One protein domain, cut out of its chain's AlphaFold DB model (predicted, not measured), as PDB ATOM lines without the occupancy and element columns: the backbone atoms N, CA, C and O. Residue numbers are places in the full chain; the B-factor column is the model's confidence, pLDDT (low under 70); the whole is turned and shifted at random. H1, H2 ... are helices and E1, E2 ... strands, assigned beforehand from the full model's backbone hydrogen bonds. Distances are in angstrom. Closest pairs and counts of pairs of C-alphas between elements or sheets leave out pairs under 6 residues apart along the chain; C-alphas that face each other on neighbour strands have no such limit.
ATOM      1  N   THR A   2      31.601 -14.565 143.392       91.06
ATOM      2  CA  THR A   2      32.099 -15.468 142.340       91.06
ATOM      3  C   THR A   2      33.481 -15.005 141.891       91.06
ATOM      4  O   THR A   2      33.683 -13.810 141.720       91.06
ATOM      5  N   ARG A   3      34.439 -15.901 141.654       92.25
ATOM      6  CA  ARG A   3      35.734 -15.504 141.085       92.25
ATOM      7  C   ARG A   3      35.678 -15.509 139.564       92.25
ATOM      8  O   ARG A   3      35.256 -16.500 138.969       92.25
ATOM      9  N   PHE A   4      36.135 -14.426 138.944       94.94
ATOM     10  CA  PHE A   4      36.434 -14.385 137.517       94.94
ATOM     11  C   PHE A   4      37.941 -14.231 137.333       94.94
ATOM     12  O   PHE A   4      38.556 -13.383 137.979       94.94
ATOM     13  N   ASP A   5      38.513 -15.013 136.422       92.69
ATOM     14  CA  ASP A   5      39.938 -14.961 136.106       92.69
ATOM     15  C   ASP A   5      40.156 -14.077 134.855       92.69
ATOM     16  O   ASP A   5      39.293 -14.052 133.971       92.69
ATOM     17  N   PRO A   6      41.234 -13.275 134.772       94.62
ATOM     18  CA  PRO A   6      42.265 -13.081 135.793       94.62
ATOM     19  C   PRO A   6      41.737 -12.360 137.042       94.62
ATOM     20  O   PRO A   6      40.960 -11.410 136.939       94.62
ATOM     21  N   SER A   7      42.208 -12.764 138.220       96.00
ATOM     22  CA  SER A   7      42.013 -12.016 139.468       96.00
ATOM     23  C   SER A   7      43.340 -11.788 140.189       96.00
ATOM     24  O   SER A   7      44.208 -12.662 140.197       96.00
ATOM     25  N   LEU A   8      43.508 -10.607 140.780       97.50
ATOM     26  CA  LEU A   8      44.631 -10.247 141.637       97.50
ATOM     27  C   LEU A   8      44.082  -9.685 142.947       97.50
ATOM     28  O   LEU A   8      43.351  -8.701 142.945       97.50
ATOM     29  N   ILE A   9      44.423 -10.319 144.063       97.88
ATOM     30  CA  ILE A   9      43.986  -9.889 145.394       97.88
ATOM     31  C   ILE A   9      45.216  -9.802 146.281       97.88
ATOM     32  O   ILE A   9      45.915 -10.792 146.475       97.88
ATOM     33  N   ILE A  10      45.482  -8.637 146.851       98.06
ATOM     34  CA  ILE A  10      46.476  -8.482 147.908       98.06
ATOM     35  C   ILE A  10      45.853  -8.979 149.208       98.06
ATOM     36  O   ILE A  10      44.755  -8.562 149.570       98.06
ATOM     37  N   ARG A  11      46.564  -9.857 149.917       96.75
ATOM     38  CA  ARG A  11      46.161 -10.387 151.226       96.75
ATOM     39  C   ARG A  11      46.918  -9.717 152.365       96.75
ATOM     40  O   ARG A  11      46.349  -9.450 153.419       96.75
ATOM     41  N   ARG A  12      48.207  -9.439 152.161       96.44
ATOM     42  CA  ARG A  12      49.074  -8.798 153.156       96.44
ATOM     43  C   ARG A  12      50.238  -8.100 152.474       96.44
ATOM     44  O   ARG A  12      50.803  -8.629 151.518       96.44
ATOM     45  N   MET A  13      50.631  -6.950 153.000       96.56
ATOM     46  CA  MET A  13      51.853  -6.262 152.608       96.56
ATOM     47  C   MET A  13      52.759  -6.105 153.821       96.56
ATOM     48  O   MET A  13      52.323  -5.639 154.870       96.56
ATOM     49  N   VAL A  14      54.030  -6.447 153.640       95.62
ATOM     50  CA  VAL A  14      55.074  -6.311 154.651       95.62
ATOM     51  C   VAL A  14      56.234  -5.512 154.074       95.62
ATOM     52  O   VAL A  14      56.731  -5.813 152.991       95.62
ATOM     53  N   VAL A  15      56.704  -4.508 154.805       96.06
ATOM     54  CA  VAL A  15      57.924  -3.756 154.488       96.06
ATOM     55  C   VAL A  15      58.926  -4.022 155.592       96.06
ATOM     56  O   VAL A  15      58.630  -3.816 156.768       96.06
ATOM     57  N   MET A  16      60.110  -4.503 155.230       93.38
ATOM     58  CA  MET A  16      61.147  -4.845 156.198       93.38
ATOM     59  C   MET A  16      62.171  -3.730 156.351       93.38
ATOM     60  O   MET A  16      62.568  -3.098 155.369       93.38
ATOM     61  N   ARG A  17      62.647  -3.578 157.585       91.06
ATOM     62  CA  ARG A  17      63.815  -2.774 157.933       91.06
ATOM     63  C   ARG A  17      64.622  -3.502 159.008       91.06
ATOM     64  O   ARG A  17      64.164  -3.686 160.138       91.06
ATOM     65  N   GLY A  18      65.837  -3.912 158.670       87.75
ATOM     66  CA  GLY A  18      66.669  -4.773 159.495       87.75
ATOM     67  C   GLY A  18      65.937  -6.064 159.870       87.75
ATOM     68  O   GLY A  18      65.448  -6.796 159.012       87.75
ATOM     69  N   ALA A  19      65.855  -6.341 161.172       82.75
ATOM     70  CA  ALA A  19      65.150  -7.505 161.712       82.75
ATOM     71  C   ALA A  19      63.654  -7.253 162.003       82.75
ATOM     72  O   ALA A  19      62.975  -8.162 162.475       82.75
ATOM     73  N   GLY A  20      63.153  -6.033 161.777       87.69
ATOM     74  CA  GLY A  20      61.781  -5.632 162.091       87.69
ATOM     75  C   GLY A  20      60.922  -5.349 160.860       87.69
ATOM     76  O   GLY A  20      61.393  -5.338 159.718       87.69
ATOM     77  N   TYR A  21      59.644  -5.080 161.122       90.94
ATOM     78  CA  TYR A  21      58.678  -4.635 160.124       90.94
ATOM     79  C   TYR A  21      58.473  -3.125 160.241       90.94
ATOM     80  O   TYR A  21      58.078  -2.627 161.292       90.94
ATOM     81  N   ALA A  22      58.751  -2.404 159.155       93.00
ATOM     82  CA  ALA A  22      58.427  -0.987 159.018       93.00
ATOM     83  C   ALA A  22      56.937  -0.777 158.697       93.00
ATOM     84  O   ALA A  22      56.385   0.275 159.008       93.00
ATOM     85  N   TYR A  23      56.299  -1.775 158.078       95.19
ATOM     86  CA  TYR A  23      54.873  -1.816 157.756       95.19
ATOM     87  C   TYR A  23      54.416  -3.272 157.678       95.19
ATOM     88  O   TYR A  23      55.145  -4.101 157.130       95.19
ATOM     89  N   ASP A  24      53.242  -3.584 158.213       95.31
ATOM     90  CA  ASP A  24      52.666  -4.929 158.186       95.31
ATOM     91  C   ASP A  24      51.144  -4.836 158.314       95.31
ATOM     92  O   ASP A  24      50.620  -4.667 159.411       95.31
ATOM     93  N   GLU A  25      50.442  -4.907 157.185       96.31
ATOM     94  CA  GLU A  25      48.988  -4.752 157.144       96.31
ATOM     95  C   GLU A  25      48.336  -5.800 156.244       96.31
ATOM     96  O   GLU A  25      48.902  -6.239 155.233       96.31
ATOM     97  N   LYS A  26      47.119  -6.205 156.620       96.50
ATOM     98  CA  LYS A  26      46.290  -7.154 155.867       96.50
ATOM     99  C   LYS A  26      45.250  -6.404 155.045       96.50
ATOM    100  O   LYS A  26      44.641  -5.457 155.523       96.50
ATOM    101  N   PHE A  27      45.042  -6.874 153.826       97.44
ATOM    102  CA  PHE A  27      44.071  -6.332 152.881       97.44
ATOM    103  C   PHE A  27      42.946  -7.346 152.682       97.44
ATOM    104  O   PHE A  27      43.128  -8.551 152.881       97.44
ATOM    105  N   HIS A  28      41.779  -6.858 152.288       96.25
ATOM    106  CA  HIS A  28      40.576  -7.665 152.114       96.25
ATOM    107  C   HIS A  28      39.932  -7.434 150.742       96.25
ATOM    108  O   HIS A  28      40.354  -6.575 149.963       96.25
ATOM    109  N   LEU A  29      38.924  -8.240 150.410       96.38
ATOM    110  CA  LEU A  29      38.115  -8.040 149.207       96.38
ATOM    111  C   LEU A  29      37.301  -6.744 149.308       96.38
ATOM    112  O   LEU A  29      36.993  -6.275 150.404       96.38
ATOM    113  N   GLY A  30      36.930  -6.192 148.157       96.50
ATOM    114  CA  GLY A  30      36.203  -4.933 148.072       96.50
ATOM    115  C   GLY A  30      37.121  -3.722 148.230       96.50
ATOM    116  O   GLY A  30      38.228  -3.686 147.687       96.50
ATOM    117  N   VAL A  31      36.638  -2.700 148.928       97.69
ATOM    118  CA  VAL A  31      37.317  -1.407 149.047       97.69
ATOM    119  C   VAL A  31      38.220  -1.372 150.274       97.69
ATOM    120  O   VAL A  31      37.756  -1.619 151.374       97.69
ATOM    121  N   ASN A  32      39.489  -1.013 150.076       97.94
ATOM    122  CA  ASN A  32      40.507  -0.867 151.113       97.94
ATOM    123  C   ASN A  32      40.984   0.593 151.148       97.94
ATOM    124  O   ASN A  32      41.526   1.105 150.163       97.94
ATOM    125  N   VAL A  33      40.808   1.257 152.287       97.06
ATOM    126  CA  VAL A  33      41.052   2.690 152.465       97.06
ATOM    127  C   VAL A  33      42.261   2.916 153.363       97.06
ATOM    128  O   VAL A  33      42.254   2.583 154.550       97.06
ATOM    129  N   ILE A  34      43.297   3.536 152.800       95.69
ATOM    130  CA  ILE A  34      44.499   3.967 153.519       95.69
ATOM    131  C   ILE A  34      44.315   5.440 153.894       95.69
ATOM    132  O   ILE A  34      44.381   6.324 153.033       95.69
ATOM    133  N   ARG A  35      44.081   5.718 155.182       94.25
ATOM    134  CA  ARG A  35      43.714   7.060 155.672       94.25
ATOM    135  C   ARG A  35      44.814   7.758 156.464       94.25
ATOM    136  O   ARG A  35      45.601   7.118 157.156       94.25
ATOM    137  N   GLY A  36      44.868   9.086 156.381       91.06
ATOM    138  CA  GLY A  36      45.812   9.887 157.162       91.06
ATOM    139  C   GLY A  36      46.066  11.286 156.607       91.06
ATOM    140  O   GLY A  36      45.693  11.596 155.485       91.06
ATOM    141  N   GLU A  37      46.771  12.129 157.351       89.31
ATOM    142  CA  GLU A  37      47.058  13.523 156.986       89.31
ATOM    143  C   GLU A  37      47.856  13.669 155.679       89.31
ATOM    144  O   GLU A  37      48.545  12.755 155.212       89.31
ATOM    145  N   ASN A  38      47.811  14.851 155.068       85.94
ATOM    146  CA  ASN A  38      48.684  15.153 153.936       85.94
ATOM    147  C   ASN A  38      50.159  15.022 154.338       85.94
ATOM    148  O   ASN A  38      50.588  15.519 155.383       85.94
ATOM    149  N   SER A  39      50.927  14.354 153.476       83.94
ATOM    150  CA  SER A  39      52.344  14.039 153.698       83.94
ATOM    151  C   SER A  39      52.634  13.020 154.818       83.94
ATOM    152  O   SER A  39      53.766  12.956 155.277       83.94
ATOM    153  N   SER A  40      51.671  12.179 155.226       87.25
ATOM    154  CA  SER A  40      51.896  11.075 156.192       87.25
ATOM    155  C   SER A  40      52.415   9.756 155.571       87.25
ATOM    156  O   SER A  40      52.671   8.769 156.268       87.25
ATOM    157  N   GLY A  41      52.586   9.724 154.243       86.19
ATOM    158  CA  GLY A  41      53.160   8.596 153.495       86.19
ATOM    159  C   GLY A  41      52.156   7.616 152.867       86.19
ATOM    160  O   GLY A  41      52.561   6.573 152.370       86.19
ATOM    161  N   LYS A  42      50.865   7.958 152.775       91.00
ATOM    162  CA  LYS A  42      49.848   7.146 152.064       91.00
ATOM    163  C   LYS A  42      50.267   6.760 150.635       91.00
ATOM    164  O   LYS A  42      50.319   5.579 150.307       91.00
ATOM    165  N   SER A  43      50.673   7.739 149.823       91.00
ATOM    166  CA  SER A  43      51.177   7.500 148.463       91.00
ATOM    167  C   SER A  43      52.480   6.691 148.457       91.00
ATOM    168  O   SER A  43      52.768   5.994 147.494       91.00
ATOM    169  N   THR A  44      53.261   6.712 149.550       93.06
ATOM    170  CA  THR A  44      54.422   5.814 149.698       93.06
ATOM    171  C   THR A  44      53.973   4.357 149.810       93.06
ATOM    172  O   THR A  44      54.555   3.508 149.142       93.06
ATOM    173  N   ILE A  45      52.917   4.064 150.576       94.94
ATOM    174  CA  ILE A  45      52.348   2.711 150.659       94.94
ATOM    175  C   ILE A  45      51.800   2.262 149.299       94.94
ATOM    176  O   ILE A  45      52.149   1.177 148.841       94.94
ATOM    177  N   LEU A  46      51.033   3.107 148.600       95.06
ATOM    178  CA  LEU A  46      50.525   2.784 147.256       95.06
ATOM    179  C   LEU A  46      51.660   2.548 146.246       95.06
ATOM    180  O   LEU A  46      51.618   1.587 145.478       95.06
ATOM    181  N   ASN A  47      52.723   3.355 146.292       94.12
ATOM    182  CA  ASN A  47      53.904   3.161 145.449       94.12
ATOM    183  C   ASN A  47      54.655   1.865 145.785       94.12
ATOM    184  O   ASN A  47      55.157   1.202 144.878       94.12
ATOM    185  N   LEU A  48      54.715   1.472 147.060       96.06
ATOM    186  CA  LEU A  48      55.294   0.195 147.480       96.06
ATOM    187  C   LEU A  48      54.448  -0.998 147.016       96.06
ATOM    188  O   LEU A  48      55.027  -1.999 146.595       96.06
ATOM    189  N   ILE A  49      53.113  -0.883 147.015       97.06
ATOM    190  CA  ILE A  49      52.223  -1.883 146.409       97.06
ATOM    191  C   ILE A  49      52.492  -1.979 144.903       97.06
ATOM    192  O   ILE A  49      52.793  -3.059 144.394       97.06
ATOM    193  N   HIS A  50      52.453  -0.846 144.194       95.62
ATOM    194  CA  HIS A  50      52.750  -0.766 142.762       95.62
ATOM    195  C   HIS A  50      54.101  -1.413 142.429       95.62
ATOM    196  O   HIS A  50      54.194  -2.239 141.519       95.62
ATOM    197  N   TYR A  51      55.138  -1.097 143.206       95.75
ATOM    198  CA  TYR A  51      56.467  -1.671 143.052       95.75
ATOM    199  C   TYR A  51      56.482  -3.176 143.341       95.75
ATOM    200  O   TYR A  51      56.975  -3.953 142.524       95.75
ATOM    201  N   GLY A  52      55.918  -3.628 144.461       96.12
ATOM    202  CA  GLY A  52      55.908  -5.045 144.829       96.12
ATOM    203  C   GLY A  52      55.127  -5.928 143.847       96.12
ATOM    204  O   GLY A  52      55.521  -7.069 143.629       96.12
ATOM    205  N   LEU A  53      54.098  -5.390 143.181       96.44
ATOM    206  CA  LEU A  53      53.342  -6.081 142.128       96.44
ATOM    207  C   LEU A  53      54.061  -6.126 140.767       96.44
ATOM    208  O   LEU A  53      53.603  -6.810 139.856       96.44
ATOM    209  N   GLY A  54      55.194  -5.433 140.616       94.06
ATOM    210  CA  GLY A  54      56.023  -5.473 139.406       94.06
ATOM    211  C   GLY A  54      56.129  -4.158 138.636       94.06
ATOM    212  O   GLY A  54      56.739  -4.143 137.569       94.06
ATOM    213  N   GLY A  55      55.567  -3.066 139.157       92.31
ATOM    214  CA  GLY A  55      55.776  -1.717 138.639       92.31
ATOM    215  C   GLY A  55      57.174  -1.179 138.944       92.31
ATOM    216  O   GLY A  55      57.914  -1.762 139.732       92.31
ATOM    217  N   ASP A  56      57.560  -0.059 138.344       89.75
ATOM    218  CA  ASP A  56      58.822   0.617 138.660       89.75
ATOM    219  C   ASP A  56      58.544   2.005 139.241       89.75
ATOM    220  O   ASP A  56      57.656   2.716 138.766       89.75
ATOM    221  N   VAL A  57      59.273   2.372 140.294       87.00
ATOM    222  CA  VAL A  57      59.115   3.649 141.001       87.00
ATOM    223  C   VAL A  57      60.415   4.423 140.857       87.00
ATOM    224  O   VAL A  57      61.465   3.975 141.305       87.00
ATOM    225  N   LYS A  58      60.345   5.589 140.209       76.12
ATOM    226  CA  LYS A  58      61.525   6.422 139.926       76.12
ATOM    227  C   LYS A  58      61.891   7.359 141.068       76.12
ATOM    228  O   LYS A  58      63.062   7.634 141.289       76.12
ATOM    229  N   GLN A  59      60.879   7.888 141.749       82.12
ATOM    230  CA  GLN A  59      61.035   8.862 142.822       82.12
ATOM    231  C   GLN A  59      60.526   8.240 144.115       82.12
ATOM    232  O   GLN A  59      59.327   8.232 144.394       82.12
ATOM    233  N   TRP A  60      61.454   7.668 144.877       87.25
ATOM    234  CA  TRP A  60      61.168   7.142 146.204       87.25
ATOM    235  C   TRP A  60      61.072   8.271 147.228       87.25
ATOM    236  O   TRP A  60      61.760   9.286 147.121       87.25
ATOM    237  N   SER A  61      60.241   8.077 148.252       88.69
ATOM    238  CA  SER A  61      60.318   8.899 149.457       88.69
ATOM    239  C   SER A  61      61.543   8.500 150.281       88.69
ATOM    240  O   SER A  61      61.944   7.335 150.289       88.69
ATOM    241  N   GLU A  62      62.117   9.455 151.018       87.75
ATOM    242  CA  GLU A  62      63.266   9.198 151.901       87.75
ATOM    243  C   GLU A  62      62.971   8.061 152.893       87.75
ATOM    244  O   GLU A  62      63.798   7.176 153.101       87.75
ATOM    245  N   ALA A  63      61.747   8.024 153.431       88.19
ATOM    246  CA  ALA A  63      61.277   6.969 154.326       88.19
ATOM    247  C   ALA A  63      61.305   5.569 153.680       88.19
ATOM    248  O   ALA A  63      61.657   4.594 154.342       88.19
ATOM    249  N   ALA A  64      60.962   5.455 152.391       91.31
ATOM    250  CA  ALA A  64      60.995   4.178 151.684       91.31
ATOM    251  C   ALA A  64      62.428   3.689 151.436       91.31
ATOM    252  O   ALA A  64      62.688   2.500 151.585       91.31
ATOM    253  N   LEU A  65      63.366   4.590 151.116       92.06
ATOM    254  CA  LEU A  65      64.776   4.242 150.873       92.06
ATOM    255  C   LEU A  65      65.521   3.758 152.121       92.06
ATOM    256  O   LEU A  65      66.568   3.126 152.014       92.06
ATOM    257  N   LEU A  66      64.980   4.039 153.304       92.31
ATOM    258  CA  LEU A  66      65.485   3.533 154.576       92.31
ATOM    259  C   LEU A  66      64.979   2.116 154.909       92.31
ATOM    260  O   LEU A  66      65.337   1.573 155.957       92.31
ATOM    261  N   CYS A  67      64.126   1.536 154.061       94.56
ATOM    262  CA  CYS A  67      63.640   0.164 154.171       94.56
ATOM    263  C   CYS A  67      64.406  -0.760 153.211       94.56
ATOM    264  O   CYS A  67      64.878  -0.332 152.162       94.56
ATOM    265  N   ASP A  68      64.484  -2.051 153.532       93.31
ATOM    266  CA  ASP A  68      65.308  -3.003 152.776       93.31
ATOM    267  C   ASP A  68      64.537  -3.686 151.641       93.31
ATOM    268  O   ASP A  68      65.063  -3.943 150.552       93.31
ATOM    269  N   ARG A  69      63.281  -4.061 151.906       94.50
ATOM    270  CA  ARG A  69      62.450  -4.823 150.967       94.50
ATOM    271  C   ARG A  69      60.967  -4.678 151.241       94.50
ATOM    272  O   ARG A  69      60.550  -4.527 152.387       94.50
ATOM    273  N   VAL A  70      60.187  -4.822 150.177       96.38
ATOM    274  CA  VAL A  70      58.736  -5.002 150.230       96.38
ATOM    275  C   VAL A  70      58.392  -6.442 149.872       96.38
ATOM    276  O   VAL A  70      58.992  -7.021 148.963       96.38
ATOM    277  N   ILE A  71      57.434  -7.012 150.595       96.19
ATOM    278  CA  ILE A  71      56.873  -8.338 150.372       96.19
ATOM    279  C   ILE A  71      55.353  -8.199 150.270       96.19
ATOM    280  O   ILE A  71      54.721  -7.643 151.165       96.19
ATOM    281  N   ILE A  72      54.767  -8.704 149.189       97.31
ATOM    282  CA  ILE A  72      53.321  -8.736 148.965       97.31
ATOM    283  C   ILE A  72      52.882 -10.193 148.902       97.31
ATOM    284  O   ILE A  72      53.276 -10.921 147.992       97.31
ATOM    285  N   GLU A  73      52.053 -10.611 149.855       96.69
ATOM    286  CA  GLU A  73      51.278 -11.839 149.721       96.69
ATOM    287  C   GLU A  73      50.039 -11.521 148.883       96.69
ATOM    288  O   GLU A  73      49.183 -10.730 149.293       96.69
ATOM    289  N   ALA A  74      49.961 -12.124 147.703       96.69
ATOM    290  CA  ALA A  74      48.873 -11.947 146.762       96.69
ATOM    291  C   ALA A  74      48.260 -13.294 146.372       96.69
ATOM    292  O   ALA A  74      48.891 -14.345 146.445       96.69
ATOM    293  N   GLU A  75      47.020 -13.257 145.920       96.44
ATOM    294  CA  GLU A  75      46.339 -14.358 145.265       96.44
ATOM    295  C   GLU A  75      46.142 -14.001 143.794       96.44
ATOM    296  O   GLU A  75      45.506 -13.000 143.467       96.44
ATOM    297  N   LEU A  76      46.719 -14.818 142.912       96.12
ATOM    298  CA  LEU A  76      46.644 -14.676 141.463       96.12
ATOM    299  C   LEU A  76      45.744 -15.786 140.918       96.12
ATOM    300  O   LEU A  76      46.154 -16.943 140.882       96.12
ATOM    301  N   SER A  77      44.512 -15.453 140.531       94.69
ATOM    302  CA  SER A  77      43.526 -16.408 139.983       94.69
ATOM    303  C   SER A  77      43.349 -17.668 140.848       94.69
ATOM    304  O   SER A  77      43.247 -18.791 140.354       94.69
ATOM    305  N   GLY A  78      43.343 -17.493 142.175       92.62
ATOM    306  CA  GLY A  78      43.246 -18.585 143.154       92.62
ATOM    307  C   GLY A  78      44.566 -19.103 143.717       92.62
ATOM    308  O   GLY A  78      44.558 -19.882 144.670       92.62
ATOM    309  N   ILE A  79      45.703 -18.715 143.136       93.12
ATOM    310  CA  ILE A  79      47.023 -19.215 143.528       93.12
ATOM    311  C   ILE A  79      47.686 -18.202 144.455       93.12
ATOM    312  O   ILE A  79      47.993 -17.084 144.050       93.12
ATOM    313  N   VAL A  80      47.936 -18.603 145.702       94.06
ATOM    314  CA  VAL A  80      48.636 -17.760 146.679       94.06
ATOM    315  C   VAL A  80      50.126 -17.714 146.353       94.06
ATOM    316  O   VAL A  80      50.782 -18.753 146.245       94.06
ATOM    317  N   VAL A  81      50.663 -16.506 146.230       94.56
ATOM    318  CA  VAL A  81      52.070 -16.225 145.955       94.56
ATOM    319  C   VAL A  81      52.580 -15.126 146.880       94.56
ATOM    320  O   VAL A  81      51.866 -14.185 147.215       94.56
ATOM    321  N   SER A  82      53.846 -15.224 147.255       95.19
ATOM    322  CA  SER A  82      54.577 -14.183 147.965       95.19
ATOM    323  C   SER A  82      55.585 -13.553 147.004       95.19
ATOM    324  O   SER A  82      56.456 -14.240 146.467       95.19
ATOM    325  N   LEU A  83      55.446 -12.251 146.761       96.12
ATOM    326  CA  LEU A  83      56.281 -11.460 145.858       96.12
ATOM    327  C   LEU A  83      57.201 -10.571 146.690       96.12
ATOM    328  O   LEU A  83      56.713  -9.792 147.498       96.12
ATOM    329  N   SER A  84      58.516 -10.659 146.507       95.38
ATOM    330  CA  SER A  84      59.499  -9.869 147.257       95.38
ATOM    331  C   SER A  84      60.395  -9.075 146.316       95.38
ATOM    332  O   SER A  84      60.924  -9.610 145.337       95.38
ATOM    333  N   ARG A  85      60.618  -7.796 146.631       94.94
ATOM    334  CA  ARG A  85      61.562  -6.927 145.913       94.94
ATOM    335  C   ARG A  85      62.384  -6.100 146.890       94.94
ATOM    336  O   ARG A  85      61.851  -5.535 147.842       94.94
ATOM    337  N   ALA A  86      63.686  -6.010 146.628       94.75
ATOM    338  CA  ALA A  86      64.570  -5.098 147.348       94.75
ATOM    339  C   ALA A  86      64.213  -3.648 147.002       94.75
ATOM    340  O   ALA A  86      63.953  -3.349 145.833       94.75
ATOM    341  N   ILE A  87      64.201  -2.764 147.995       93.88
ATOM    342  CA  ILE A  87      63.950  -1.337 147.788       93.88
ATOM    343  C   ILE A  87      65.304  -0.668 147.558       93.88
ATOM    344  O   ILE A  87      66.158  -0.649 148.436       93.88
ATOM    345  N   VAL A  88      65.527  -0.183 146.339       90.75
ATOM    346  CA  VAL A  88      66.752   0.523 145.943       90.75
ATOM    347  C   VAL A  88      66.403   1.606 144.924       90.75
ATOM    348  O   VAL A  88      65.436   1.466 144.178       90.75
ATOM    349  N   GLU A  89      67.212   2.664 144.846       84.88
ATOM    350  CA  GLU A  89      67.009   3.753 143.873       84.88
ATOM    351  C   GLU A  89      67.154   3.296 142.416       84.88
ATOM    352  O   GLU A  89      66.567   3.874 141.504       84.88
ATOM    353  N   LYS A  90      67.956   2.253 142.176       86.25
ATOM    354  CA  LYS A  90      68.174   1.732 140.829       86.25
ATOM    355  C   LYS A  90      66.896   1.062 140.314       86.25
ATOM    356  O   LYS A  90      66.452   0.080 140.903       86.25
ATOM    357  N   GLY A  91      66.393   1.508 139.165       84.44
ATOM    358  CA  GLY A  91      65.253   0.880 138.484       84.44
ATOM    359  C   GLY A  91      65.515  -0.551 137.998       84.44
ATOM    360  O   GLY A  91      66.627  -1.082 138.086       84.44
ATOM    361  N   GLU A  92      64.468  -1.173 137.457       86.94
ATOM    362  CA  GLU A  92      64.496  -2.516 136.850       86.94
ATOM    363  C   GLU A  92      64.949  -3.649 137.784       86.94
ATOM    364  O   GLU A  92      65.618  -4.610 137.380       86.94
ATOM    365  N   GLN A  93      64.580  -3.560 139.062       92.25
ATOM    366  CA  GLN A  93      64.940  -4.597 140.022       92.25
ATOM    367  C   GLN A  93      64.232  -5.925 139.731       92.25
ATOM    368  O   GLN A  93      63.045  -5.926 139.390       92.25
ATOM    369  N   PRO A  94      64.921  -7.064 139.915       94.69
ATOM    370  CA  PRO A  94      64.300  -8.379 139.839       94.69
ATOM    371  C   PRO A  94      63.286  -8.589 140.971       94.69
ATOM    372  O   PRO A  94      63.245  -7.834 141.944       94.69
ATOM    373  N   MET A  95      62.503  -9.654 140.844       96.19
ATOM    374  CA  MET A  95      61.507 -10.069 141.824       96.19
ATOM    375  C   MET A  95      61.807 -11.489 142.288       96.19
ATOM    376  O   MET A  95      62.049 -12.378 141.470       96.19
ATOM    377  N   ASP A  96      61.794 -11.695 143.596       94.94
ATOM    378  CA  ASP A  96      61.811 -13.021 144.195       94.94
ATOM    379  C   ASP A  96      60.357 -13.475 144.364       94.94
ATOM    380  O   ASP A  96      59.532 -12.732 144.891       94.94
ATOM    381  N   ILE A  97      60.032 -14.675 143.886       94.56
ATOM    382  CA  ILE A  97      58.679 -15.238 143.953       94.56
ATOM    383  C   ILE A  97      58.746 -16.560 144.713       94.56
ATOM    384  O   ILE A  97      59.557 -17.427 144.374       94.56
ATOM    385  N   ALA A  98      57.880 -16.713 145.708       92.38
ATOM    386  CA  ALA A  98      57.616 -17.972 146.394       92.38
ATOM    387  C   ALA A  98      56.129 -18.324 146.261       92.38
ATOM    388  O   ALA A  98      55.265 -17.458 146.366       92.38
ATOM    389  N   PHE A  99      55.819 -19.594 146.013       89.88
ATOM    390  CA  PHE A  99      54.437 -20.070 145.948       89.88
ATOM    391  C   PHE A  99      53.977 -20.482 147.349       89.88
ATOM    392  O   PHE A  99      54.608 -21.327 147.980       89.88
ATOM    393  N   GLY A 100      52.882 -19.891 147.826       86.00
ATOM    394  CA  GLY A 100      52.375 -20.058 149.187       86.00
ATOM    395  C   GLY A 100      52.353 -18.764 150.004       86.00
ATOM    396  O   GLY A 100      52.779 -17.699 149.548       86.00
ATOM    397  N   SER A 101      51.805 -18.876 151.217       83.88
ATOM    398  CA  SER A 101      51.689 -17.766 152.167       83.88
ATOM    399  C   SER A 101      53.002 -17.480 152.892       83.88
ATOM    400  O   SER A 101      53.837 -18.372 153.062       83.88
ATOM    401  N   LEU A 102      53.138 -16.254 153.402       76.44
ATOM    402  CA  LEU A 102      54.313 -15.799 154.145       76.44
ATOM    403  C   LEU A 102      54.553 -16.604 155.439       76.44
ATOM    404  O   LEU A 102      55.684 -16.724 155.900       76.44
ATOM    405  N   GLU A 103      53.488 -17.169 156.016       69.00
ATOM    406  CA  GLU A 103      53.495 -17.893 157.299       69.00
ATOM    407  C   GLU A 103      53.590 -19.425 157.152       69.00
ATOM    408  O   GLU A 103      53.562 -20.151 158.146       69.00
ATOM    409  N   SER A 104      53.678 -19.956 155.928       56.31
ATOM    410  CA  SER A 104      53.676 -21.408 155.720       56.31
ATOM    411  C   SER A 104      54.918 -22.082 156.345       56.31
ATOM    412  O   SER A 104      56.040 -21.742 155.975       56.31
ATOM    413  N   PRO A 105      54.768 -23.119 157.202       43.75
ATOM    414  CA  PRO A 105      55.882 -23.780 157.907       43.75
ATOM    415  C   PRO A 105      56.844 -24.568 156.995       43.75
ATOM    416  O   PRO A 105      57.833 -25.120 157.470       43.75
ATOM    417  N   LYS A 106      56.566 -24.628 155.684       43.28
ATOM    418  CA  LYS A 106      57.467 -25.165 154.650       43.28
ATOM    419  C   LYS A 106      58.352 -24.091 153.993       43.28
ATOM    420  O   LYS A 106      59.295 -24.447 153.301       43.28
ATOM    421  N   GLY A 107      58.100 -22.806 154.249       42.31
ATOM    422  CA  GLY A 107      58.834 -21.668 153.697       42.31
ATOM    423  C   GLY A 107      60.083 -21.316 154.503       42.31
ATOM    424  O   GLY A 107      60.187 -20.229 155.065       42.31
ATOM    425  N   GLY A 108      61.059 -22.223 154.553       41.72
ATOM    426  CA  GLY A 108      62.434 -21.780 154.774       41.72
ATOM    427  C   GLY A 108      62.867 -20.882 153.606       41.72
ATOM    428  O   GLY A 108      62.313 -20.979 152.514       41.72
ATOM    429  N   LEU A 109      63.896 -20.054 153.790       46.72
ATOM    430  CA  LEU A 109      64.533 -19.222 152.748       46.72
ATOM    431  C   LEU A 109      64.924 -19.957 151.431       46.72
ATOM    432  O   LEU A 109      65.411 -19.310 150.509       46.72
ATOM    433  N   ASN A 110      64.701 -21.272 151.322       48.16
ATOM    434  CA  ASN A 110      65.081 -22.144 150.210       48.16
ATOM    435  C   ASN A 110      64.058 -22.274 149.059       48.16
ATOM    436  O   ASN A 110      64.440 -22.816 148.027       48.16
ATOM    437  N   ASP A 111      62.822 -21.766 149.176       74.81
ATOM    438  CA  ASP A 111      61.803 -21.888 148.103       74.81
ATOM    439  C   ASP A 111      61.617 -20.614 147.251       74.81
ATOM    440  O   ASP A 111      60.842 -20.596 146.291       74.81
ATOM    441  N   TRP A 112      62.344 -19.536 147.557       88.31
ATOM    442  CA  TRP A 112      62.298 -18.301 146.771       88.31
ATOM    443  C   TRP A 112      63.068 -18.453 145.464       88.31
ATOM    444  O   TRP A 112      64.270 -18.730 145.454       88.31
ATOM    445  N   LYS A 113      62.401 -18.181 144.341       92.31
ATOM    446  CA  LYS A 113      63.048 -18.143 143.031       92.31
ATOM    447  C   LYS A 113      63.135 -16.712 142.521       92.31
ATOM    448  O   LYS A 113      62.130 -16.023 142.372       92.31
ATOM    449  N   ARG A 114      64.359 -16.282 142.207       93.44
ATOM    450  CA  ARG A 114      64.636 -14.944 141.673       93.44
ATOM    451  C   ARG A 114      64.403 -14.878 140.173       93.44
ATOM    452  O   ARG A 114      65.060 -15.606 139.420       93.44
ATOM    453  N   TYR A 115      63.577 -13.940 139.735       94.00
ATOM    454  CA  TYR A 115      63.238 -13.687 138.339       94.00
ATOM    455  C   TYR A 115      63.698 -12.289 137.892       94.00
ATOM    456  O   TYR A 115      63.470 -11.309 138.602       94.00
ATOM    457  N   PRO A 116      64.380 -12.167 136.738       93.19
ATOM    458  CA  PRO A 116      64.828 -10.880 136.211       93.19
ATOM    459  C   PRO A 116      63.655  -9.981 135.787       93.19
ATOM    460  O   PRO A 116      62.565 -10.464 135.481       93.19
ATOM    461  N   TYR A 117      63.902  -8.666 135.741       88.31
ATOM    462  CA  TYR A 117      62.931  -7.672 135.264       88.31
ATOM    463  C   TYR A 117      62.647  -7.815 133.765       88.31
ATOM    464  O   TYR A 117      61.495  -7.877 133.343       88.31
ATOM    465  N   ARG A 118      63.707  -7.955 132.959       84.75
ATOM    466  CA  ARG A 118      63.618  -8.213 131.515       84.75
ATOM    467  C   ARG A 118      63.835  -9.693 131.205       84.75
ATOM    468  O   ARG A 118      64.503 -10.407 131.953       84.75
ATOM    469  N   ARG A 119      63.278 -10.148 130.083       79.25
ATOM    470  CA  ARG A 119      63.466 -11.510 129.572       79.25
ATOM    471  C   ARG A 119      64.899 -11.700 129.073       79.25
ATOM    472  O   ARG A 119      65.435 -10.833 128.386       79.25
ATOM    473  N   PHE A 120      65.467 -12.871 129.342       74.38
ATOM    474  CA  PHE A 120      66.693 -13.352 128.710       74.38
ATOM    475  C   PHE A 120      66.407 -14.655 127.946       74.38
ATOM    476  O   PHE A 120      65.467 -15.367 128.304       74.38
ATOM    477  N   PRO A 121      67.202 -15.025 126.924       69.94
ATOM    478  CA  PRO A 121      67.004 -16.281 126.191       69.94
ATOM    479  C   PRO A 121      66.980 -17.524 127.093       69.94
ATOM    480  O   PRO A 121      66.254 -18.472 126.823       69.94
ATOM    481  N   SER A 122      67.749 -17.499 128.185       72.62
ATOM    482  CA  SER A 122      67.892 -18.602 129.139       72.62
ATOM    483  C   SER A 122      66.977 -18.510 130.364       72.62
ATOM    484  O   SER A 122      66.947 -19.445 131.164       72.62
ATOM    485  N   LYS A 123      66.265 -17.390 130.569       81.69
ATOM    486  CA  LYS A 123      65.487 -17.159 131.792       81.69
ATOM    487  C   LYS A 123      64.286 -16.248 131.550       81.69
ATOM    488  O   LYS A 123      64.430 -15.123 131.072       81.69
ATOM    489  N   GLU A 124      63.114 -16.740 131.939       86.44
ATOM    490  CA  GLU A 124      61.859 -15.983 131.922       86.44
ATOM    491  C   GLU A 124      61.904 -14.780 132.880       86.44
ATOM    492  O   GLU A 124      62.580 -14.833 133.913       86.44
ATOM    493  N   SER A 125      61.201 -13.696 132.541       92.38
ATOM    494  CA  SER A 125      61.040 -12.537 133.429       92.38
ATOM    495  C   SER A 125      59.942 -12.770 134.467       92.38
ATOM    496  O   SER A 125      59.078 -13.629 134.286       92.38
ATOM    497  N   PHE A 126      59.916 -11.975 135.543       93.69
ATOM    498  CA  PHE A 126      58.828 -12.092 136.524       93.69
ATOM    499  C   PHE A 126      57.458 -11.778 135.908       93.69
ATOM    500  O   PHE A 126      56.469 -12.380 136.305       93.69
ATOM    501  N   SER A 127      57.388 -10.891 134.905       93.19
ATOM    502  CA  SER A 127      56.120 -10.566 134.233       93.19
ATOM    503  C   SER A 127      55.518 -11.795 133.546       93.19
ATOM    504  O   SER A 127      54.316 -12.013 133.646       93.19
ATOM    505  N   GLN A 128      56.351 -12.643 132.929       90.19
ATOM    506  CA  GLN A 128      55.908 -13.898 132.307       90.19
ATOM    507  C   GLN A 128      55.370 -14.890 133.344       90.19
ATOM    508  O   GLN A 128      54.363 -15.560 133.117       90.19
ATOM    509  N   VAL A 129      56.013 -14.962 134.514       91.81
ATOM    510  CA  VAL A 129      55.543 -15.803 135.623       91.81
ATOM    511  C   VAL A 129      54.190 -15.313 136.131       91.81
ATOM    512  O   VAL A 129      53.270 -16.121 136.248       91.81
ATOM    513  N   LEU A 130      54.045 -14.008 136.384       93.75
ATOM    514  CA  LEU A 130      52.800 -13.409 136.875       93.75
ATOM    515  C   LEU A 130      51.649 -13.581 135.877       93.75
ATOM    516  O   LEU A 130      50.573 -14.017 136.268       93.75
ATOM    517  N   PHE A 131      51.876 -13.317 134.587       92.12
ATOM    518  CA  PHE A 131      50.856 -13.495 133.547       92.12
ATOM    519  C   PHE A 131      50.405 -14.947 133.416       92.12
ATOM    520  O   PHE A 131      49.206 -15.203 133.326       92.12
ATOM    521  N   ARG A 132      51.334 -15.905 133.521       90.44
ATOM    522  CA  ARG A 132      50.993 -17.331 133.553       90.44
ATOM    523  C   ARG A 132      50.102 -17.688 134.737       90.44
ATOM    524  O   ARG A 132      49.142 -18.426 134.547       90.44
ATOM    525  N   GLN A 133      50.400 -17.173 135.933       92.31
ATOM    526  CA  GLN A 133      49.558 -17.419 137.112       92.31
ATOM    527  C   GLN A 133      48.199 -16.717 137.010       92.31
ATOM    528  O   GLN A 133      47.204 -17.245 137.488       92.31
ATOM    529  N   LEU A 134      48.140 -15.558 136.351       91.75
ATOM    530  CA  LEU A 134      46.894 -14.843 136.076       91.75
ATOM    531  C   LEU A 134      46.085 -15.456 134.915       91.75
ATOM    532  O   LEU A 134      44.955 -15.044 134.681       91.75
ATOM    533  N   GLY A 135      46.642 -16.396 134.146       86.38
ATOM    534  CA  GLY A 135      46.001 -16.895 132.926       86.38
ATOM    535  C   GLY A 135      45.856 -15.824 131.835       86.38
ATOM    536  O   GLY A 135      44.953 -15.903 131.000       86.38
ATOM    537  N   ILE A 136      46.718 -14.803 131.850       85.62
ATOM    538  CA  ILE A 136      46.811 -13.783 130.803       85.62
ATOM    539  C   ILE A 136      47.829 -14.280 129.780       85.62
ATOM    540  O   ILE A 136      48.974 -14.574 130.125       85.62
ATOM    541  N   ALA A 137      47.411 -14.388 128.523       72.88
ATOM    542  CA  ALA A 137      48.307 -14.792 127.457       72.88
ATOM    543  C   ALA A 137      49.412 -13.750 127.228       72.88
ATOM    544  O   ALA A 137      49.182 -12.541 127.331       72.88
ATOM    545  N   GLU A 138      50.626 -14.213 126.925       66.44
ATOM    546  CA  GLU A 138      51.754 -13.321 126.665       66.44
ATOM    547  C   GLU A 138      51.551 -12.595 125.329       66.44
ATOM    548  O   GLU A 138      51.857 -13.119 124.260       66.44
ATOM    549  N   ALA A 139      51.063 -11.357 125.388       59.41
ATOM    550  CA  ALA A 139      50.920 -10.525 124.207       59.41
ATOM    551  C   ALA A 139      52.289 -10.047 123.705       59.41
ATOM    552  O   ALA A 139      52.926  -9.199 124.335       59.41
ATOM    553  N   ALA A 140      52.747 -10.592 122.578       54.75
ATOM    554  CA  ALA A 140      53.935 -10.116 121.878       54.75
ATOM    555  C   ALA A 140      53.601  -8.858 121.062       54.75
ATOM    556  O   ALA A 140      52.692  -8.868 120.233       54.75
ATOM    557  N   ASN A 141      54.349  -7.778 121.280       54.97
ATOM    558  CA  ASN A 141      54.233  -6.530 120.531       54.97
ATOM    559  C   ASN A 141      55.379  -6.443 119.507       54.97
ATOM    560  O   ASN A 141      56.539  -6.663 119.863       54.97
ATOM    561  N   GLU A 142      55.070  -6.114 118.247       44.59
ATOM    562  CA  GLU A 142      56.007  -6.234 117.109       44.59
ATOM    563  C   GLU A 142      57.289  -5.385 117.238       44.59
ATOM    564  O   GLU A 142      58.319  -5.757 116.683       44.59
ATOM    565  N   GLU A 143      57.257  -4.283 118.000       41.44
ATOM    566  CA  GLU A 143      58.396  -3.357 118.158       41.44
ATOM    567  C   GLU A 143      59.051  -3.362 119.550       41.44
ATOM    568  O   GLU A 143      60.219  -3.002 119.671       41.44
ATOM    569  N   SER A 144      58.326  -3.735 120.613       48.12
ATOM    570  CA  SER A 144      58.780  -3.561 122.011       48.12
ATOM    571  C   SER A 144      58.926  -4.862 122.809       48.12
ATOM    572  O   SER A 144      59.370  -4.827 123.957       48.12
ATOM    573  N   GLY A 145      58.614  -6.014 122.204       63.19
ATOM    574  CA  GLY A 145      58.601  -7.306 122.890       63.19
ATOM    575  C   GLY A 145      57.277  -7.570 123.613       63.19
ATOM    576  O   GLY A 145      56.248  -6.997 123.269       63.19
ATOM    577  N   ASN A 146      57.279  -8.483 124.586       75.81
ATOM    578  CA  ASN A 146      56.057  -8.879 125.293       75.81
ATOM    579  C   ASN A 146      55.573  -7.773 126.240       75.81
ATOM    580  O   ASN A 146      56.390  -7.107 126.883       75.81
ATOM    581  N   ILE A 147      54.250  -7.625 126.370       85.31
ATOM    582  CA  ILE A 147      53.646  -6.749 127.380       85.31
ATOM    583  C   ILE A 147      54.139  -7.169 128.775       85.31
ATOM    584  O   ILE A 147      54.251  -8.356 129.079       85.31
ATOM    585  N   THR A 148      54.464  -6.195 129.622       90.81
ATOM    586  CA  THR A 148      54.981  -6.418 130.983       90.81
ATOM    587  C   THR A 148      53.946  -6.077 132.051       90.81
ATOM    588  O   THR A 148      53.026  -5.292 131.814       90.81
ATOM    589  N   MET A 149      54.128  -6.608 133.266       92.81
ATOM    590  CA  MET A 149      53.252  -6.278 134.394       92.81
ATOM    591  C   MET A 149      53.305  -4.781 134.730       92.81
ATOM    592  O   MET A 149      52.275  -4.185 135.026       92.81
ATOM    593  N   HIS A 150      54.474  -4.144 134.597       92.75
ATOM    594  CA  HIS A 150      54.602  -2.695 134.761       92.75
ATOM    595  C   HIS A 150      53.697  -1.928 133.787       92.75
ATOM    596  O   HIS A 150      52.985  -1.026 134.209       92.75
ATOM    597  N   GLN A 151      53.663  -2.316 132.507       92.12
ATOM    598  CA  GLN A 151      52.816  -1.662 131.502       92.12
ATOM    599  C   GLN A 151      51.319  -1.830 131.788       92.12
ATOM    600  O   GLN A 151      50.559  -0.890 131.578       92.12
ATOM    601  N   MET A 511      44.155   0.641 141.856       97.06
ATOM    602  CA  MET A 511      44.619   1.573 142.874       97.06
ATOM    603  C   MET A 511      44.317   3.011 142.469       97.06
ATOM    604  O   MET A 511      44.579   3.406 141.332       97.06
ATOM    605  N   LEU A 512      43.810   3.808 143.406       95.06
ATOM    606  CA  LEU A 512      43.467   5.209 143.172       95.06
ATOM    607  C   LEU A 512      44.184   6.105 144.193       95.06
ATOM    608  O   LEU A 512      43.896   6.059 145.385       95.06
ATOM    609  N   ASP A 513      45.107   6.940 143.724       91.25
ATOM    610  CA  ASP A 513      45.760   7.989 144.527       91.25
ATOM    611  C   ASP A 513      45.263   9.392 144.122       91.25
ATOM    612  O   ASP A 513      45.411  10.363 144.858       91.25
ATOM    613  N   THR A 514      44.605   9.519 142.965       84.19
ATOM    614  CA  THR A 514      44.122  10.793 142.393       84.19
ATOM    615  C   THR A 514      42.846  11.353 143.017       84.19
ATOM    616  O   THR A 514      42.412  12.434 142.616       84.19
ATOM    617  N   ILE A 515      42.227  10.659 143.979       80.75
ATOM    618  CA  ILE A 515      40.897  11.007 144.525       80.75
ATOM    619  C   ILE A 515      40.878  12.403 145.190       80.75
ATOM    620  O   ILE A 515      39.821  13.022 145.323       80.75
ATOM    621  N   GLU A 516      42.040  12.933 145.578       81.69
ATOM    622  CA  GLU A 516      42.190  14.234 146.250       81.69
ATOM    623  C   GLU A 516      43.150  15.205 145.537       81.69
ATOM    624  O   GLU A 516      43.532  16.234 146.097       81.69
ATOM    625  N   ASP A 517      43.539  14.915 144.292       73.81
ATOM    626  CA  ASP A 517      44.511  15.734 143.559       73.81
ATOM    627  C   ASP A 517      43.918  17.081 143.074       73.81
ATOM    628  O   ASP A 517      42.705  17.276 142.957       73.81
ATOM    629  N   LYS A 518      44.803  18.041 142.774       75.50
ATOM    630  CA  LYS A 518      44.526  19.341 142.129       75.50
ATOM    631  C   LYS A 518      43.466  20.219 142.809       75.50
ATOM    632  O   LYS A 518      42.723  20.929 142.130       75.50
ATOM    633  N   GLY A 519      43.441  20.236 144.142       71.94
ATOM    634  CA  GLY A 519      42.549  21.114 144.908       71.94
ATOM    635  C   GLY A 519      41.115  20.591 144.990       71.94
ATOM    636  O   GLY A 519      40.171  21.378 144.941       71.94
ATOM    637  N   MET A 520      40.954  19.269 145.075       84.06
ATOM    638  CA  MET A 520      39.660  18.618 145.266       84.06
ATOM    639  C   MET A 520      38.968  19.091 146.554       84.06
ATOM    640  O   MET A 520      39.573  19.124 147.625       84.06
ATOM    641  N   GLU A 521      37.677  19.416 146.464       88.44
ATOM    642  CA  GLU A 521      36.839  19.705 147.633       88.44
ATOM    643  C   GLU A 521      36.563  18.416 148.423       88.44
ATOM    644  O   GLU A 521      36.227  17.389 147.827       88.44
ATOM    645  N   ALA A 522      36.610  18.488 149.760       88.81
ATOM    646  CA  ALA A 522      36.332  17.349 150.642       88.81
ATOM    647  C   ALA A 522      35.003  16.659 150.301       88.81
ATOM    648  O   ALA A 522      34.975  15.455 150.086       88.81
ATOM    649  N   ALA A 523      33.922  17.431 150.140       90.75
ATOM    650  CA  ALA A 523      32.600  16.886 149.831       90.75
ATOM    651  C   ALA A 523      32.557  16.121 148.495       90.75
ATOM    652  O   ALA A 523      31.890  15.095 148.396       90.75
ATOM    653  N   ARG A 524      33.277  16.593 147.467       91.50
ATOM    654  CA  ARG A 524      33.332  15.920 146.156       91.50
ATOM    655  C   ARG A 524      34.152  14.637 146.231       91.50
ATOM    656  O   ARG A 524      33.731  13.614 145.700       91.50
ATOM    657  N   SER A 525      35.285  14.689 146.931       92.50
ATOM    658  CA  SER A 525      36.124  13.519 147.193       92.50
ATOM    659  C   SER A 525      35.356  12.447 147.971       92.50
ATOM    660  O   SER A 525      35.276  11.306 147.528       92.50
ATOM    661  N   GLN A 526      34.702  12.826 149.072       94.75
ATOM    662  CA  GLN A 526      33.899  11.929 149.904       94.75
ATOM    663  C   GLN A 526      32.723  11.324 149.128       94.75
ATOM    664  O   GLN A 526      32.487  10.125 149.239       94.75
ATOM    665  N   ASN A 527      32.046  12.105 148.275       94.19
ATOM    666  CA  ASN A 527      31.007  11.587 147.379       94.19
ATOM    667  C   ASN A 527      31.552  10.496 146.443       94.19
ATOM    668  O   ASN A 527      30.938   9.443 146.298       94.19
ATOM    669  N   PHE A 528      32.724  10.716 145.837       94.94
ATOM    670  CA  PHE A 528      33.358   9.712 144.979       94.94
ATOM    671  C   PHE A 528      33.788   8.461 145.763       94.94
ATOM    672  O   PHE A 528      33.624   7.346 145.273       94.94
ATOM    673  N   GLN A 529      34.302   8.623 146.986       95.81
ATOM    674  CA  GLN A 529      34.661   7.501 147.857       95.81
ATOM    675  C   GLN A 529      33.433   6.648 148.212       95.81
ATOM    676  O   GLN A 529      33.474   5.428 148.053       95.81
ATOM    677  N   ALA A 530      32.332   7.281 148.631       95.88
ATOM    678  CA  ALA A 530      31.074   6.604 148.943       95.88
ATOM    679  C   ALA A 530      30.508   5.875 147.715       95.88
ATOM    680  O   ALA A 530      30.129   4.708 147.796       95.88
ATOM    681  N   LEU A 531      30.543   6.529 146.549       95.56
ATOM    682  CA  LEU A 531      30.148   5.938 145.272       95.56
ATOM    683  C   LEU A 531      30.998   4.710 144.918       95.56
ATOM    684  O   LEU A 531      30.462   3.692 144.486       95.56
ATOM    685  N   CYS A 532      32.315   4.790 145.110       96.12
ATOM    686  CA  CYS A 532      33.234   3.678 144.887       96.12
ATOM    687  C   CYS A 532      32.884   2.483 145.786       96.12
ATOM    688  O   CYS A 532      32.712   1.371 145.287       96.12
ATOM    689  N   ALA A 533      32.701   2.720 147.089       96.31
ATOM    690  CA  ALA A 533      32.312   1.689 148.047       96.31
ATOM    691  C   ALA A 533      30.962   1.049 147.702       96.31
ATOM    692  O   ALA A 533      30.858  -0.178 147.686       96.31
ATOM    693  N   GLU A 534      29.955   1.848 147.352       96.25
ATOM    694  CA  GLU A 534      28.640   1.355 146.942       96.25
ATOM    695  C   GLU A 534      28.726   0.489 145.677       96.25
ATOM    696  O   GLU A 534      28.224  -0.637 145.654       96.25
ATOM    697  N   LEU A 535      29.368   0.990 144.616       96.69
ATOM    698  CA  LEU A 535      29.441   0.290 143.334       96.69
ATOM    699  C   LEU A 535      30.225  -1.019 143.450       96.69
ATOM    700  O   LEU A 535      29.774  -2.033 142.925       96.69
ATOM    701  N   VAL A 536      31.357  -1.018 144.161       96.12
ATOM    702  CA  VAL A 536      32.191  -2.215 144.357       96.12
ATOM    703  C   VAL A 536      31.509  -3.233 145.273       96.12
ATOM    704  O   VAL A 536      31.595  -4.428 145.008       96.12
ATOM    705  N   SER A 537      30.778  -2.802 146.304       93.31
ATOM    706  CA  SER A 537      30.047  -3.725 147.193       93.31
ATOM    707  C   SER A 537      28.875  -4.416 146.490       93.31
ATOM    708  O   SER A 537      28.528  -5.550 146.817       93.31
ATOM    709  N   ASN A 538      28.287  -3.759 145.487       93.69
ATOM    710  CA  ASN A 538      27.211  -4.316 144.666       93.69
ATOM    711  C   ASN A 538      27.706  -5.282 143.575       93.69
ATOM    712  O   ASN A 538      26.899  -5.924 142.896       93.69
ATOM    713  N   VAL A 539      29.020  -5.409 143.392       91.62
ATOM    714  CA  VAL A 539      29.602  -6.382 142.469       91.62
ATOM    715  C   VAL A 539      29.559  -7.777 143.104       91.62
ATOM    716  O   VAL A 539      30.147  -8.035 144.147       91.62
ATOM    717  N   GLY A 540      28.903  -8.734 142.441       90.69
ATOM    718  CA  GLY A 540      28.819 -10.132 142.900       90.69
ATOM    719  C   GLY A 540      30.102 -10.962 142.717       90.69
ATOM    720  O   GLY A 540      30.067 -12.185 142.881       90.69
ATOM    721  N   VAL A 541      31.215 -10.325 142.352       95.25
ATOM    722  CA  VAL A 541      32.476 -10.940 141.917       95.25
ATOM    723  C   VAL A 541      33.626 -10.518 142.828       95.25
ATOM    724  O   VAL A 541      33.651  -9.395 143.323       95.25
ATOM    725  N   GLU A 542      34.575 -11.422 143.064       95.38
ATOM    726  CA  GLU A 542      35.786 -11.120 143.829       95.38
ATOM    727  C   GLU A 542      36.599 -10.042 143.107       95.38
ATOM    728  O   GLU A 542      37.053 -10.230 141.976       95.38
ATOM    729  N   SER A 543      36.752  -8.892 143.755       96.81
ATOM    730  CA  SER A 543      37.491  -7.753 143.228       96.81
ATOM    731  C   SER A 543      38.071  -6.935 144.378       96.81
ATOM    732  O   SER A 543      37.601  -7.046 145.514       96.81
ATOM    733  N   GLN A 544      39.102  -6.140 144.103       97.75
ATOM    734  CA  GLN A 544      39.755  -5.324 145.121       97.75
ATOM    735  C   GLN A 544      40.081  -3.927 144.588       97.75
ATOM    736  O   GLN A 544      40.604  -3.761 143.489       97.75
ATOM    737  N   VAL A 545      39.773  -2.912 145.388       98.06
ATOM    738  CA  VAL A 545      40.111  -1.513 145.123       98.06
ATOM    739  C   VAL A 545      40.875  -0.990 146.327       98.06
ATOM    740  O   VAL A 545      40.410  -1.137 147.454       98.06
ATOM    741  N   VAL A 546      42.034  -0.374 146.101       97.94
ATOM    742  CA  VAL A 546      42.829   0.253 147.165       97.94
ATOM    743  C   VAL A 546      42.965   1.739 146.877       97.94
ATOM    744  O   VAL A 546      43.364   2.120 145.778       97.94
ATOM    745  N   PHE A 547      42.664   2.601 147.843       95.75
ATOM    746  CA  PHE A 547      42.878   4.033 147.656       95.75
ATOM    747  C   PHE A 547      43.374   4.753 148.901       95.75
ATOM    748  O   PHE A 547      43.120   4.345 150.035       95.75
ATOM    749  N   GLY A 548      44.109   5.839 148.662       93.69
ATOM    750  CA  GLY A 548      44.622   6.734 149.692       93.69
ATOM    751  C   GLY A 548      43.750   7.980 149.831       93.69
ATOM    752  O   GLY A 548      43.358   8.572 148.831       93.69
ATOM    753  N   THR A 549      43.463   8.399 151.064       93.12
ATOM    754  CA  THR A 549      42.653   9.602 151.339       93.12
ATOM    755  C   THR A 549      43.124  10.329 152.601       93.12
ATOM    756  O   THR A 549      43.521   9.707 153.590       93.12
ATOM    757  N   ALA A 550      43.136  11.660 152.565       91.06
ATOM    758  CA  ALA A 550      43.273  12.526 153.732       91.06
ATOM    759  C   ALA A 550      41.932  13.051 154.255       91.06
ATOM    760  O   ALA A 550      41.866  13.535 155.382       91.06
ATOM    761  N   MET A 551      40.874  12.941 153.455       91.38
ATOM    762  CA  MET A 551      39.525  13.410 153.747       91.38
ATOM    763  C   MET A 551      38.537  12.246 153.604       91.38
ATOM    764  O   MET A 551      37.674  12.257 152.725       91.38
ATOM    765  N   ILE A 552      38.680  11.226 154.457       93.81
ATOM    766  CA  ILE A 552      37.843  10.022 154.397       93.81
ATOM    767  C   ILE A 552      36.354  10.371 154.550       93.81
ATOM    768  O   ILE A 552      35.985  11.254 155.334       93.81
ATOM    769  N   ALA A 553      35.493   9.704 153.781       94.31
ATOM    770  CA  ALA A 553      34.047   9.776 153.974       94.31
ATOM    771  C   ALA A 553      33.670   9.159 155.337       94.31
ATOM    772  O   ALA A 553      34.121   8.049 155.625       94.31
ATOM    773  N   PRO A 554      32.857   9.827 156.179       94.31
ATOM    774  CA  PRO A 554      32.547   9.336 157.522       94.31
ATOM    775  C   PRO A 554      31.969   7.916 157.555       94.31
ATOM    776  O   PRO A 554      32.299   7.153 158.458       94.31
ATOM    777  N   GLU A 555      31.151   7.530 156.570       94.38
ATOM    778  CA  GLU A 555      30.617   6.166 156.472       94.38
ATOM    779  C   GLU A 555      31.673   5.085 156.181       94.38
ATOM    780  O   GLU A 555      31.417   3.915 156.459       94.38
ATOM    781  N   LEU A 556      32.847   5.453 155.658       95.00
ATOM    782  CA  LEU A 556      33.936   4.525 155.337       95.00
ATOM    783  C   LEU A 556      35.003   4.442 156.433       95.00
ATOM    784  O   LEU A 556      35.899   3.610 156.335       95.00
ATOM    785  N   ASP A 557      34.943   5.279 157.473       95.00
ATOM    786  CA  ASP A 557      35.920   5.263 158.570       95.00
ATOM    787  C   ASP A 557      35.590   4.176 159.604       95.00
ATOM    788  O   ASP A 557      35.221   4.445 160.748       95.00
ATOM    789  N   ASN A 558      35.671   2.919 159.173       94.00
ATOM    790  CA  ASN A 558      35.416   1.745 159.999       94.00
ATOM    791  C   ASN A 558      36.320   0.565 159.583       94.00
ATOM    792  O   ASN A 558      37.007   0.611 158.559       94.00
ATOM    793  N   ASP A 559      36.328  -0.498 160.386       91.19
ATOM    794  CA  ASP A 559      37.193  -1.670 160.170       91.19
ATOM    795  C   ASP A 559      36.777  -2.533 158.960       91.19
ATOM    796  O   ASP A 559      37.523  -3.424 158.566       91.19
ATOM    797  N   GLU A 560      35.601  -2.294 158.364       93.31
ATOM    798  CA  GLU A 560      35.158  -2.992 157.148       93.31
ATOM    799  C   GLU A 560      35.879  -2.474 155.901       93.31
ATOM    800  O   GLU A 560      36.112  -3.246 154.976       93.31
ATOM    801  N   PHE A 561      36.230  -1.185 155.875       95.62
ATOM    802  CA  PHE A 561      36.866  -0.548 154.720       95.62
ATOM    803  C   PHE A 561      38.318  -0.159 154.961       95.62
ATOM    804  O   PHE A 561      39.070   0.011 154.003       95.62
ATOM    805  N   THR A 562      38.724   0.081 156.204       96.00
ATOM    806  CA  THR A 562      40.015   0.717 156.467       96.00
ATOM    807  C   THR A 562      41.144  -0.280 156.692       96.00
ATOM    808  O   THR A 562      40.976  -1.296 157.359       96.00
ATOM    809  N   VAL A 563      42.330   0.044 156.163       94.94
ATOM    810  CA  VAL A 563      43.544  -0.771 156.317       94.94
ATOM    811  C   VAL A 563      44.596  -0.006 157.110       94.94
ATOM    812  O   VAL A 563      45.045   1.077 156.717       94.94
ATOM    813  N   GLY A 564      45.007  -0.602 158.228       91.12
ATOM    814  CA  GLY A 564      45.916  -0.009 159.195       91.12
ATOM    815  C   GLY A 564      45.342   1.199 159.935       91.12
ATOM    816  O   GLY A 564      44.161   1.550 159.844       91.12
ATOM    817  N   ARG A 565      46.205   1.851 160.715       91.50
ATOM    818  CA  ARG A 565      45.845   3.047 161.492       91.50
ATOM    819  C   ARG A 565      45.704   4.291 160.611       91.50
ATOM    820  O   ARG A 565      46.215   4.346 159.497       91.50
ATOM    821  N   SER A 566      45.091   5.339 161.159       92.19
ATOM    822  CA  SER A 566      45.185   6.677 160.566       92.19
ATOM    823  C   SER A 566      46.596   7.246 160.751       92.19
ATOM    824  O   SER A 566      47.092   7.318 161.878       92.19
ATOM    825  N   TYR A 567      47.253   7.621 159.653       92.19
ATOM    826  CA  TYR A 567      48.639   8.108 159.671       92.19
ATOM    827  C   TYR A 567      48.712   9.627 159.813       92.19
ATOM    828  O   TYR A 567      48.022  10.360 159.106       92.19
ATOM    829  N   THR A 568      49.622  10.115 160.647       90.44
ATOM    830  CA  THR A 568      49.874  11.552 160.843       90.44
ATOM    831  C   THR A 568      51.321  11.886 160.509       90.44
ATOM    832  O   THR A 568      52.120  10.993 160.217       90.44
ATOM    833  N   ARG A 569      51.692  13.170 160.535       85.44
ATOM    834  CA  ARG A 569      53.110  13.554 160.406       85.44
ATOM    835  C   ARG A 569      53.979  13.014 161.546       85.44
ATOM    836  O   ARG A 569      55.104  12.598 161.295       85.44
ATOM    837  N   ASP A 570      53.439  12.984 162.763       86.31
ATOM    838  CA  ASP A 570      54.146  12.494 163.957       86.31
ATOM    839  C   ASP A 570      54.155  10.960 164.049       86.31
ATOM    840  O   ASP A 570      55.015  10.367 164.700       86.31
ATOM    841  N   SER A 571      53.194  10.301 163.397       87.56
ATOM    842  CA  SER A 571      53.092   8.845 163.316       87.56
ATOM    843  C   SER A 571      52.935   8.413 161.854       87.56
ATOM    844  O   SER A 571      51.822   8.094 161.412       87.56
ATOM    845  N   PRO A 572      54.036   8.442 161.078       89.31
ATOM    846  CA  PRO A 572      53.993   8.148 159.655       89.31
ATOM    847  C   PRO A 572      53.614   6.688 159.380       89.31
ATOM    848  O   PRO A 572      53.579   5.825 160.266       89.31
TER     849      PRO A 572
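What this domain is: This is residues 2 to 151 and 511 to 572 of the 576 residues of the protein "AAA_23 domain-containing protein" of Cytophagaceae bacterium (UniProt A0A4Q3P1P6). The main body is one twisted sheet of six antiparallel strands, with H1 running across one face of it and H3 packed along its E5 part. Beyond H1 a second, small layer is built on: the parallel pair E3 and E8 lies between H1 and H4, and the long stretch 550 to 572 closes the printed part on this smaller side. The printed part has 212 residues with four named helices and eight named strands, in the order E1 E2 E3 H1 H2 E4 E5 E6 E7 H3 H4 E8; the large sheet runs E2 E1 E4 E5 E6 E7. The class is mixed, helices and strands, and under half of the residues, 93 of 212, are in named elements. The whole is compact, with a radius of gyration of the C-alphas of 17.7 A, and rounded, spanning 54 by 41 by 40 A.

Where its parts are: Find C-alpha 8 at (44.631, -10.247, 141.637); here E1, residues 8 to 17, sets out, bends by 60 degrees at residue 11 and covers 26.3 A. Next read E2, residues 20 to 26, 16.8 A long, and E3, residues 30 to 35, 16.1 A. H1 takes residues 42 to 52, beginning at C-alpha 42 at (49.848, 7.146, 152.064) and measuring 15.4 A, and H2 is residues 62 to 65, 5.3 A. Then come E4, residues 69 to 76, 20.9 A; E5, residues 79 to 86, 22.8 A; E6, residues 95 to 99, 12.9 A; and E7, residues 113 to 115, 6.5 A. H3 is residues 126 to 134, 12.3 A. Past the cut look for H4, residues 522 to 537, the longest helix at 22.3 A, and for E8, residues 544 to 549, 16.4 A, which ends at C-alpha 549 at (42.653, 9.602, 151.339).

How they stand to each other: Begin with the large sheet, whose edge strands are E2 and E7. E1 and E2 are a hairpin, with N 15 and O 23 2.8 A apart. E1 and E4 are antiparallel at 165 degrees, with N 14 and O 71 at 2.8 A. E4 E5 E6 E7 form a meander, each strand the antiparallel neighbour of the one before; look at N 72 and O 83, 2.8 A, N 84 and O 96, 2.8 A, and N 97 and O 113, 2.9 A. H1 and H3 are on one face of this sheet, an arrangement in two layers. H1 has a height over the sheet of 9.5 A and runs across the strands, at 66 degrees to E4 on the local plane; its closest C-alphas to E4 are those of Gly 52 and Val 70, 6.1 A. H3, at a height of 7.7 A, lies over E5 and runs along the strands, at 13 degrees to E5 on the local plane; its C-alpha 133 and that of Ile 79 are the closest, 7.1 A. H2 only grazes the sheet with residues 63 to 65. E3 and E8 are parallel at 20 degrees, with N 32 and O 545 at 2.8 A. The closest C-alphas of H1 and E8 are those of Lys 42 and Gly 548, 5.8 A, and those of E3 and H4 are Val 31 and Ala 533, 6.0 A. H4 is not on the large sheet and is apart from H1. In H1, H3 and H4 every O i to N i+4 pair is within hydrogen-bond range; H2 is too short for such a pair.

The domain as a whole: The C-alphas of Ser 122 and Ala 523 are the two farthest apart, 54.2 A. Residues 152 to 510 are not printed, and C-alphas 151 and 511 are 14.4 A apart across this cut. Of the links printed whole, E6 to E7 is long, with 13 residues. Confidence is low, with pLDDT under 70, at residues 103 to 110, residue 121 and residues 138 to 145; the mean of the printed part is 88.4.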